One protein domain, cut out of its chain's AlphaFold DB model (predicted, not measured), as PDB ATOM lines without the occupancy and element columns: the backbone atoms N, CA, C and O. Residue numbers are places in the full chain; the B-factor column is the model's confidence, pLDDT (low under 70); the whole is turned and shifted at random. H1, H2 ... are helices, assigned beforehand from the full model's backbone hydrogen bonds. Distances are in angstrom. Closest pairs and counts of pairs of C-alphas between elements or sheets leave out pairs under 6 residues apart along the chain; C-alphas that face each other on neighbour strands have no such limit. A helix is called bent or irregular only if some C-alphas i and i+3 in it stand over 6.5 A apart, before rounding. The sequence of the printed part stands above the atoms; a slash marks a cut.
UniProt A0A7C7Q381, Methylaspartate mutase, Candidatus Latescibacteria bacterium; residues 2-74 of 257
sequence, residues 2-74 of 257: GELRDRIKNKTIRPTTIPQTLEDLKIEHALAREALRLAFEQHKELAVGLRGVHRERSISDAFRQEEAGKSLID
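AT A GLANCE: This is residues 2 to 74 of the 257 residues of the protein "Methylaspartate mutase" of Candidatus Latescibacteria bacterium (UniProt A0A7C7Q381). One long straight helix, H2, makes most of the length of a thin rod, with the shorter helix H1 set aslant near its first end. Past its other end a long loop, residues 47 to 60, runs outward and turns back into the small helix H3, which points back toward H2. The printed part has 73 residues with three named helices in the order H1, H2, H3, no named strand, and is all helix. It is extended, with a radius of gyration of the C-alphas of 21.2 A and spans of 64 by 20 by 20 A.

IN THESE COORDINATES: Find C-alpha 22 at (42.223, -46.194, -20.449); from there H2, residues 22 to 46, runs 35.9 A to C-alpha 46 at (50.094, -42.532, -55.307). Before it, H1 covers residues 2 to 13 and is 16.5 A long, beginning at C-alpha 2 at (30.849, -33.051, -27.590). After it, look for H3 at residues 61 to 67. H3 is irregular: C-alphas 63 and 66 are 7.2 A apart.

HOW THE PARTS SIT: Begin at H2, which touches no helix. H1 and H2 are near each other, with 10 pairs of C-alphas within 10 A and the closest 8.1 A apart. H3 is apart from H2 and from H1. In H1 and H2 every O i to N i+4 pair is within hydrogen-bond range; in H3 0 of 3 are, beside 2 of 4 O i to N i+3 pairs.

THE WHOLE: The farthest C-alphas, of Thr 21 and Ile 59, are 63.9 A apart. The printed part has no cut. The link from H1 to H2 is short, and that from H2 to H3, 14 residues, is long. Residues 53 to 66, of which 61 to 66 belong to H3, stand free. Look at the B-factor column: the mean pLDDT of the printed part is 78.6, and residues 50 to 69 are under 70.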
ATOM      1  N   GLY A   2      29.971 -34.237 -27.644       84.94
ATOM      2  CA  GLY A   2      30.849 -33.051 -27.590       84.94
ATOM      3  C   GLY A   2      32.235 -33.324 -26.992       84.94
ATOM      4  O   GLY A   2      33.241 -33.017 -27.620       84.94
ATOM      5  N   GLU A   3      32.289 -34.028 -25.862       80.50
ATOM      6  CA  GLU A   3      33.551 -34.371 -25.197       80.50
ATOM      7  C   GLU A   3      34.491 -35.214 -26.078       80.50
ATOM      8  O   GLU A   3      35.681 -34.929 -26.164       80.50
ATOM      9  N   LEU A   4      33.961 -36.205 -26.805       82.56
ATOM     10  CA  LEU A   4      34.748 -37.002 -27.751       82.56
ATOM     11  C   LEU A   4      35.324 -36.124 -28.873       82.56
ATOM     12  O   LEU A   4      36.495 -36.263 -29.223       82.56
ATOM     13  N   ARG A   5      34.527 -35.195 -29.420       84.31
ATOM     14  CA  ARG A   5      34.997 -34.254 -30.450       84.31
ATOM     15  C   ARG A   5      36.092 -33.338 -29.918       84.31
ATOM     16  O   ARG A   5      37.059 -33.089 -30.632       84.31
ATOM     17  N   ASP A   6      35.962 -32.858 -28.689       84.94
ATOM     18  CA  ASP A   6      36.960 -31.978 -28.085       84.94
ATOM     19  C   ASP A   6      38.254 -32.731 -27.771       84.94
ATOM     20  O   ASP A   6      39.337 -32.230 -28.077       84.94
ATOM     21  N   ARG A   7      38.164 -33.978 -27.289       80.88
ATOM     22  CA  ARG A   7      39.325 -34.875 -27.141       80.88
ATOM     23  C   ARG A   7      40.047 -35.076 -28.481       80.88
ATOM     24  O   ARG A   7      41.267 -34.919 -28.540       80.88
ATOM     25  N   ILE A   8      39.307 -35.332 -29.567       84.00
ATOM     26  CA  ILE A   8      39.871 -35.465 -30.923       84.00
ATOM     27  C   ILE A   8      40.571 -34.171 -31.355       84.00
ATOM     28  O   ILE A   8      41.736 -34.208 -31.746       84.00
ATOM     29  N   LYS A   9      39.901 -33.016 -31.249       84.44
ATOM     30  CA  LYS A   9      40.471 -31.711 -31.632       84.44
ATOM     31  C   LYS A   9      41.743 -31.397 -30.851       84.44
ATOM     32  O   LYS A   9      42.737 -30.979 -31.442       84.44
ATOM     33  N   ASN A  10      41.729 -31.633 -29.542       83.19
ATOM     34  CA  ASN A  10      42.887 -31.414 -28.686       83.19
ATOM     35  C   ASN A  10      44.067 -32.288 -29.114       83.19
ATOM     36  O   ASN A  10      45.192 -31.794 -29.174       83.19
ATOM     37  N   LYS A  11      43.822 -33.553 -29.479       82.56
ATOM     38  CA  LYS A  11      44.867 -34.445 -29.992       82.56
ATOM     39  C   LYS A  11      45.405 -33.987 -31.350       82.56
ATOM     40  O   LYS A  11      46.612 -34.044 -31.551       82.56
ATOM     41  N   THR A  12      44.560 -33.474 -32.245       81.75
ATOM     42  CA  THR A  12      45.012 -32.891 -33.523       81.75
ATOM     43  C   THR A  12      45.914 -31.676 -33.306       81.75
ATOM     44  O   THR A  12      46.919 -31.526 -33.996       81.75
ATOM     45  N   ILE A  13      45.591 -30.822 -32.330       84.62
ATOM     46  CA  ILE A  13      46.398 -29.638 -31.994       84.62
ATOM     47  C   ILE A  13      47.683 -30.035 -31.247       84.62
ATOM     48  O   ILE A  13      48.721 -29.398 -31.411       84.62
ATOM     49  N   ARG A  14      47.628 -31.084 -30.417       83.38
ATOM     50  CA  ARG A  14      48.737 -31.555 -29.572       83.38
ATOM     51  C   ARG A  14      48.971 -33.062 -29.760       83.38
ATOM     52  O   ARG A  14      48.666 -33.845 -28.851       83.38
ATOM     53  N   PRO A  15      49.545 -33.485 -30.901       75.62
ATOM     54  CA  PRO A  15      49.663 -34.900 -31.279       75.62
ATOM     55  C   PRO A  15      50.526 -35.738 -30.326       75.62
ATOM     56  O   PRO A  15      50.362 -36.954 -30.254       75.62
ATOM     57  N   THR A  16      51.400 -35.100 -29.549       77.69
ATOM     58  CA  THR A  16      52.278 -35.739 -28.557       77.69
ATOM     59  C   THR A  16      51.651 -35.885 -27.169       77.69
ATOM     60  O   THR A  16      52.281 -36.438 -26.274       77.69
ATOM     61  N   THR A  17      50.412 -35.423 -26.964       83.06
ATOM     62  CA  THR A  17      49.711 -35.577 -25.676       83.06
ATOM     63  C   THR A  17      49.534 -37.055 -25.356       83.06
ATOM     64  O   THR A  17      48.994 -37.783 -26.182       83.06
ATOM     65  N   ILE A  18      49.956 -37.502 -24.175       84.69
ATOM     66  CA  ILE A  18      49.831 -38.906 -23.768       84.69
ATOM     67  C   ILE A  18      48.454 -39.126 -23.120       84.69
ATOM     68  O   ILE A  18      48.083 -38.341 -22.237       84.69
ATOM     69  N   PRO A  19      47.704 -40.175 -23.511       88.94
ATOM     70  CA  PRO A  19      46.449 -40.540 -22.859       88.94
ATOM     71  C   PRO A  19      46.613 -40.733 -21.350       88.94
ATOM     72  O   PRO A  19      47.510 -41.449 -20.910       88.94
ATOM     73  N   GLN A  20      45.736 -40.111 -20.559       88.38
ATOM     74  CA  GLN A  20      45.771 -40.206 -19.092       88.38
ATOM     75  C   GLN A  20      44.837 -41.295 -18.554       88.38
ATOM     76  O   GLN A  20      45.040 -41.803 -17.454       88.38
ATOM     77  N   THR A  21      43.823 -41.682 -19.333       91.50
ATOM     78  CA  THR A  21      42.867 -42.731 -18.968       91.50
ATOM     79  C   THR A  21      42.876 -43.874 -19.979       91.50
ATOM     80  O   THR A  21      43.267 -43.722 -21.140       91.50
ATOM     81  N   LEU A  22      42.397 -45.048 -19.553       91.88
ATOM     82  CA  LEU A  22      42.223 -46.194 -20.449       91.88
ATOM     83  C   LEU A  22      41.203 -45.905 -21.562       91.88
ATOM     84  O   LEU A  22      41.323 -46.439 -22.665       91.88
ATOM     85  N   GLU A  23      40.192 -45.086 -21.272       90.69
ATOM     86  CA  GLU A  23      39.208 -44.651 -22.260       90.69
ATOM     87  C   GLU A  23      39.870 -43.795 -23.345       90.69
ATOM     88  O   GLU A  23      39.730 -44.107 -24.529       90.69
ATOM     89  N   ASP A  24      40.663 -42.793 -22.952       90.00
ATOM     90  CA  ASP A  24      41.403 -41.944 -23.893       90.00
ATOM     91  C   ASP A  24      42.337 -42.769 -24.771       90.00
ATOM     92  O   ASP A  24      42.380 -42.582 -25.986       90.00
ATOM     93  N   LEU A  25      43.033 -43.741 -24.175       92.38
ATOM     94  CA  LEU A  25      43.928 -44.631 -24.905       92.38
ATOM     95  C   LEU A  25      43.170 -45.468 -25.946       92.38
ATOM     96  O   LEU A  25      43.625 -45.635 -27.077       92.38
ATOM     97  N   LYS A  26      41.990 -45.991 -25.592       93.19
ATOM     98  CA  LYS A  26      41.144 -46.765 -26.516       93.19
ATOM     99  C   LYS A  26      40.627 -45.905 -27.669       93.19
ATOM    100  O   LYS A  26      40.616 -46.390 -28.804       93.19
ATOM    101  N   ILE A  27      40.225 -44.663 -27.389       91.38
ATOM    102  CA  ILE A  27      39.795 -43.687 -28.401       91.38
ATOM    103  C   ILE A  27      40.960 -43.362 -29.337       91.38
ATOM    104  O   ILE A  27      40.814 -43.467 -30.553       91.38
ATOM    105  N   GLU A  28      42.132 -43.049 -28.785       91.94
ATOM    106  CA  GLU A  28      43.335 -42.752 -29.561       91.94
ATOM    107  C   GLU A  28      43.719 -43.914 -30.478       91.94
ATOM    108  O   GLU A  28      43.932 -43.715 -31.672       91.94
ATOM    109  N   HIS A  29      43.728 -45.144 -29.962       94.25
ATOM    110  CA  HIS A  29      43.987 -46.325 -30.778       94.25
ATOM    111  C   HIS A  29      42.940 -46.529 -31.880       94.25
ATOM    112  O   HIS A  29      43.285 -46.989 -32.966       94.25
ATOM    113  N   ALA A  30      41.664 -46.224 -31.626       92.81
ATOM    114  CA  ALA A  30      40.623 -46.327 -32.647       92.81
ATOM    115  C   ALA A  30      40.846 -45.331 -33.788       92.81
ATOM    116  O   ALA A  30      40.798 -45.728 -34.951       92.81
ATOM    117  N   LEU A  31      41.168 -44.081 -33.453       92.06
ATOM    118  CA  LEU A  31      41.490 -43.041 -34.430       92.06
ATOM    119  C   LEU A  31      42.769 -43.373 -35.201       92.06
ATOM    120  O   LEU A  31      42.801 -43.233 -36.418       92.06
ATOM    121  N   ALA A  32      43.806 -43.853 -34.511       93.31
ATOM    122  CA  ALA A  32      45.081 -44.193 -35.129       93.31
ATOM    123  C   ALA A  32      44.950 -45.329 -36.146       93.31
ATOM    124  O   ALA A  32      45.538 -45.236 -37.219       93.31
ATOM    125  N   ARG A  33      44.154 -46.373 -35.860       94.25
ATOM    126  CA  ARG A  33      43.888 -47.447 -36.836       94.25
ATOM    127  C   ARG A  33      43.309 -46.899 -38.129       94.25
ATOM    128  O   ARG A  33      43.787 -47.245 -39.202       94.25
ATOM    129  N   GLU A  34      42.309 -46.035 -38.008       94.06
ATOM    130  CA  GLU A  34      41.622 -45.478 -39.166       94.06
ATOM    131  C   GLU A  34      42.502 -44.484 -39.929       94.06
ATOM    132  O   GLU A  34      42.593 -44.552 -41.151       94.06
ATOM    133  N   ALA A  35      43.226 -43.619 -39.216       93.50
ATOM    134  CA  ALA A  35      44.165 -42.686 -39.826       93.50
ATOM    135  C   ALA A  35      45.278 -43.416 -40.595       93.50
ATOM    136  O   ALA A  35      45.585 -43.042 -41.725       93.50
ATOM    137  N   LEU A  36      45.856 -44.478 -40.017       95.50
ATOM    138  CA  LEU A  36      46.884 -45.288 -40.677       95.50
ATOM    139  C   LEU A  36      46.320 -46.035 -41.894       95.50
ATOM    140  O   LEU A  36      46.972 -46.052 -42.936       95.50
ATOM    141  N   ARG A  37      45.113 -46.610 -41.788       96.00
ATOM    142  CA  ARG A  37      44.436 -47.302 -42.898       96.00
ATOM    143  C   ARG A  37      44.189 -46.358 -44.077       96.00
ATOM    144  O   ARG A  37      44.588 -46.667 -45.195       96.00
ATOM    145  N   LEU A  38      43.598 -45.189 -43.817       95.75
ATOM    146  CA  LEU A  38      43.314 -44.178 -44.842       95.75
ATOM    147  C   LEU A  38      44.598 -43.634 -45.480       95.75
ATOM    148  O   LEU A  38      44.684 -43.530 -46.702       95.75
ATOM    149  N   ALA A  39      45.620 -43.335 -44.671       94.44
ATOM    150  CA  ALA A  39      46.917 -42.897 -45.183       94.44
ATOM    151  C   ALA A  39      47.568 -43.971 -46.069       94.44
ATOM    152  O   ALA A  39      48.183 -43.653 -47.087       94.44
ATOM    153  N   PHE A  40      47.421 -45.247 -45.709       94.88
ATOM    154  CA  PHE A  40      47.949 -46.352 -46.496       94.88
ATOM    155  C   PHE A  40      47.196 -46.561 -47.812       94.88
ATOM    156  O   PHE A  40      47.831 -46.786 -48.843       94.88
ATOM    157  N   GLU A  41      45.866 -46.457 -47.802       93.25
ATOM    158  CA  GLU A  41      45.045 -46.490 -49.017       93.25
ATOM    159  C   GLU A  41      45.444 -45.371 -49.978       93.25
ATOM    160  O   GLU A  41      45.786 -45.650 -51.128       93.25
ATOM    161  N   GLN A  42      45.543 -44.136 -49.481       93.88
ATOM    162  CA  GLN A  42      46.022 -43.007 -50.275       93.88
ATOM    163  C   GLN A  42      47.442 -43.247 -50.811       93.88
ATOM    164  O   GLN A  42      47.740 -42.961 -51.970       93.88
ATOM    165  N   HIS A  43      48.342 -43.807 -49.997       92.69
ATOM    166  CA  HIS A  43      49.699 -44.110 -50.442       92.69
ATOM    167  C   HIS A  43      49.721 -45.140 -51.583       92.69
ATOM    168  O   HIS A  43      50.475 -44.961 -52.538       92.69
ATOM    169  N   LYS A  44      48.863 -46.170 -51.544       89.81
ATOM    170  CA  LYS A  44      48.731 -47.149 -52.637       89.81
ATOM    171  C   LYS A  44      48.280 -46.513 -53.949       89.81
ATOM    172  O   LYS A  44      48.739 -46.959 -55.001       89.81
ATOM    173  N   GLU A  45      47.417 -45.499 -53.890       89.12
ATOM    174  CA  GLU A  45      46.953 -44.748 -55.065       89.12
ATOM    175  C   GLU A  45      48.059 -43.886 -55.687       89.12
ATOM    176  O   GLU A  45      48.105 -43.725 -56.908       89.12
ATOM    177  N   LEU A  46      48.962 -43.350 -54.860       87.75
ATOM    178  CA  LEU A  46      50.094 -42.532 -55.307       87.75
ATOM    179  C   LEU A  46      51.272 -43.381 -55.801       87.75
ATOM    180  O   LEU A  46      51.945 -43.019 -56.766       87.75
ATOM    181  N   ALA A  47      51.528 -44.514 -55.150       86.00
ATOM    182  CA  ALA A  47      52.613 -45.428 -55.473       86.00
ATOM    183  C   ALA A  47      52.225 -46.350 -56.638       86.00
ATOM    184  O   ALA A  47      52.121 -47.560 -56.465       86.00
ATOM    185  N   VAL A  48      51.982 -45.789 -57.823       84.25
ATOM    186  CA  VAL A  48      51.618 -46.530 -59.042       84.25
ATOM    187  C   VAL A  48      52.712 -46.439 -60.104       84.25
ATOM    188  O   VAL A  48      53.511 -45.504 -60.118       84.25
ATOM    189  N   GLY A  49      52.743 -47.403 -61.028       73.62
ATOM    190  CA  GLY A  49      53.612 -47.318 -62.207       73.62
ATOM    191  C   GLY A  49      53.335 -46.057 -63.043       73.62
ATOM    192  O   GLY A  49      52.197 -45.584 -63.110       73.62
ATOM    193  N   LEU A  50      54.374 -45.518 -63.695       63.31
ATOM    194  CA  LEU A  50      54.292 -44.290 -64.496       63.31
ATOM    195  C   LEU A  50      53.186 -44.388 -65.562       63.31
ATOM    196  O   LEU A  50      53.235 -45.234 -66.455       63.31
ATOM    197  N   ARG A  51      52.202 -43.483 -65.495       55.53
ATOM    198  CA  ARG A  51      51.172 -43.318 -66.530       55.53
ATOM    199  C   ARG A  51      51.706 -42.385 -67.624       55.53
ATOM    200  O   ARG A  51      52.045 -41.244 -67.337       55.53
ATOM    201  N   GLY A  52      51.758 -42.853 -68.874       55.41
ATOM    202  CA  GLY A  52      51.969 -41.988 -70.048       55.41
ATOM    203  C   GLY A  52      53.417 -41.725 -70.490       55.41
ATOM    204  O   GLY A  52      53.629 -40.870 -71.343       55.41
ATOM    205  N   VAL A  53      54.417 -42.454 -69.983       53.44
ATOM    206  CA  VAL A  53      55.779 -42.372 -70.543       53.44
ATOM    207  C   VAL A  53      55.812 -43.134 -71.869       53.44
ATOM    208  O   VAL A  53      55.597 -44.347 -71.894       53.44
ATOM    209  N   HIS A  54      56.090 -42.439 -72.976       46.06
ATOM    210  CA  HIS A  54      56.401 -43.060 -74.265       46.06
ATOM    211  C   HIS A  54      57.702 -43.872 -74.142       46.06
ATOM    212  O   HIS A  54      58.792 -43.357 -74.370       46.06
ATOM    213  N   ARG A  55      57.599 -45.146 -73.756       52.38
ATOM    214  CA  ARG A  55      58.676 -46.126 -73.943       52.38
ATOM    215  C   ARG A  55      58.734 -46.514 -75.423       52.38
ATOM    216  O   ARG A  55      57.685 -46.680 -76.050       52.38
ATOM    217  N   GLU A  56      59.942 -46.602 -75.980       47.81
ATOM    218  CA  GLU A  56      60.172 -47.049 -77.359       47.81
ATOM    219  C   GLU A  56      59.437 -48.368 -77.614       47.81
ATOM    220  O   GLU A  56      59.525 -49.313 -76.836       47.81
ATOM    221  N   ARG A  57      58.629 -48.383 -78.676       46.75
ATOM    222  CA  ARG A  57      57.621 -49.414 -78.919       46.75
ATOM    223  C   ARG A  57      58.274 -50.662 -79.505       46.75
ATOM    224  O   ARG A  57      58.590 -50.678 -80.692       46.75
ATOM    225  N   SER A  58      58.391 -51.724 -78.714       62.38
ATOM    226  CA  SER A  58      58.509 -53.083 -79.246       62.38
ATOM    227  C   SER A  58      57.133 -53.762 -79.257       62.38
ATOM    228  O   SER A  58      56.271 -53.459 -78.433       62.38
ATOM    229  N   ILE A  59      56.908 -54.713 -80.169       57.62
ATOM    230  CA  ILE A  59      55.656 -55.500 -80.248       57.62
ATOM    231  C   ILE A  59      55.383 -56.255 -78.924       57.62
ATOM    232  O   ILE A  59      54.236 -56.564 -78.607       57.62
ATOM    233  N   SER A  60      56.417 -56.480 -78.101       57.75
ATOM    234  CA  SER A  60      56.293 -57.076 -76.762       57.75
ATOM    235  C   SER A  60      55.694 -56.141 -75.700       57.75
ATOM    236  O   SER A  60      55.176 -56.628 -74.698       57.75
ATOM    237  N   ASP A  61      55.709 -54.817 -75.893       54.97
ATOM    238  CA  ASP A  61      55.224 -53.860 -74.884       54.97
ATOM    239  C   ASP A  61      53.703 -53.648 -74.922       54.97
ATOM    240  O   ASP A  61      53.123 -53.196 -73.935       54.97
ATOM    241  N   ALA A  62      53.032 -54.054 -76.007       54.22
ATOM    242  CA  ALA A  62      51.570 -54.027 -76.106       54.22
ATOM    243  C   ALA A  62      50.889 -54.980 -75.101       54.22
ATOM    244  O   ALA A  62      49.783 -54.709 -74.646       54.22
ATOM    245  N   PHE A  63      51.571 -56.055 -74.690       52.88
ATOM    246  CA  PHE A  63      51.069 -56.998 -73.682       52.88
ATOM    247  C   PHE A  63      51.311 -56.539 -72.232       52.88
ATOM    248  O   PHE A  63      50.675 -57.054 -71.318       52.88
ATOM    249  N   ARG A  64      52.189 -55.551 -71.988       51.94
ATOM    250  CA  ARG A  64      52.479 -55.011 -70.639       51.94
ATOM    251  C   ARG A  64      51.563 -53.860 -70.214       51.94
ATOM    252  O   ARG A  64      51.684 -53.340 -69.106       51.94
ATOM    253  N   GLN A  65      50.635 -53.457 -71.077       47.72
ATOM    254  CA  GLN A  65      49.739 -52.325 -70.838       47.72
ATOM    255  C   GLN A  65      48.779 -52.546 -69.642       47.72
ATOM    256  O   GLN A  65      48.238 -51.578 -69.115       47.72
ATOM    257  N   GLU A  66      48.634 -53.785 -69.150       51.59
ATOM    258  CA  GLU A  66      47.824 -54.146 -67.970       51.59
ATOM    259  C   GLU A  66      48.434 -53.760 -66.602       51.59
ATOM    260  O   GLU A  66      47.779 -53.927 -65.567       51.59
ATOM    261  N   GLU A  67      49.677 -53.267 -66.551       52.00
ATOM    262  CA  GLU A  67      50.353 -52.870 -65.298       52.00
ATOM    263  C   GLU A  67      50.300 -51.359 -65.014       52.00
ATOM    264  O   GLU A  67      50.555 -50.925 -63.886       52.00
ATOM    265  N   ALA A  68      49.928 -50.535 -65.999       53.03
ATOM    266  CA  ALA A  68      49.848 -49.089 -65.823       53.03
ATOM    267  C   ALA A  68      48.716 -48.715 -64.846       53.03
ATOM    268  O   ALA A  68      47.544 -48.993 -65.085       53.03
ATOM    269  N   GLY A  69      49.061 -48.051 -63.739       60.31
ATOM    270  CA  GLY A  69      48.097 -47.624 -62.722       60.31
ATOM    271  C   GLY A  69      47.785 -48.645 -61.622       60.31
ATOM    272  O   GLY A  69      47.010 -48.296 -60.734       60.31
ATOM    273  N   LYS A  70      48.382 -49.846 -61.635       72.88
ATOM    274  CA  LYS A  70      48.387 -50.733 -60.460       72.88
ATOM    275  C   LYS A  70      49.365 -50.195 -59.415       72.88
ATOM    276  O   LYS A  70      50.405 -49.632 -59.766       72.88
ATOM    277  N   SER A  71      49.016 -50.360 -58.139       81.81
ATOM    278  CA  SER A  71      49.920 -50.010 -57.044       81.81
ATOM    279  C   SER A  71      51.178 -50.877 -57.112       81.81
ATOM    280  O   SER A  71      51.093 -52.081 -57.345       81.81
ATOM    281  N   LEU A  72      52.336 -50.267 -56.885       87.00
ATOM    282  CA  LEU A  72      53.631 -50.930 -56.733       87.00
ATOM    283  C   LEU A  72      53.732 -51.679 -55.395       87.00
ATOM    284  O   LEU A  72      54.669 -52.446 -55.182       87.00
ATOM    285  N   ILE A  73      52.781 -51.446 -54.487       89.62
ATOM    286  CA  ILE A  73      52.742 -52.056 -53.163       89.62
ATOM    287  C   ILE A  73      52.018 -53.397 -53.249       89.62
ATOM    288  O   ILE A  73      50.789 -53.457 -53.301       89.62
ATOM    289  N   ASP A  74      52.790 -54.477 -53.193       91.44
ATOM    290  CA  ASP A  74      52.278 -55.837 -53.066       91.44
ATOM    291  C   ASP A  74      52.482 -56.347 -51.635       91.44
ATOM    292  O   ASP A  74      53.593 -56.678 -51.216       91.44
TER     293      ASP A  74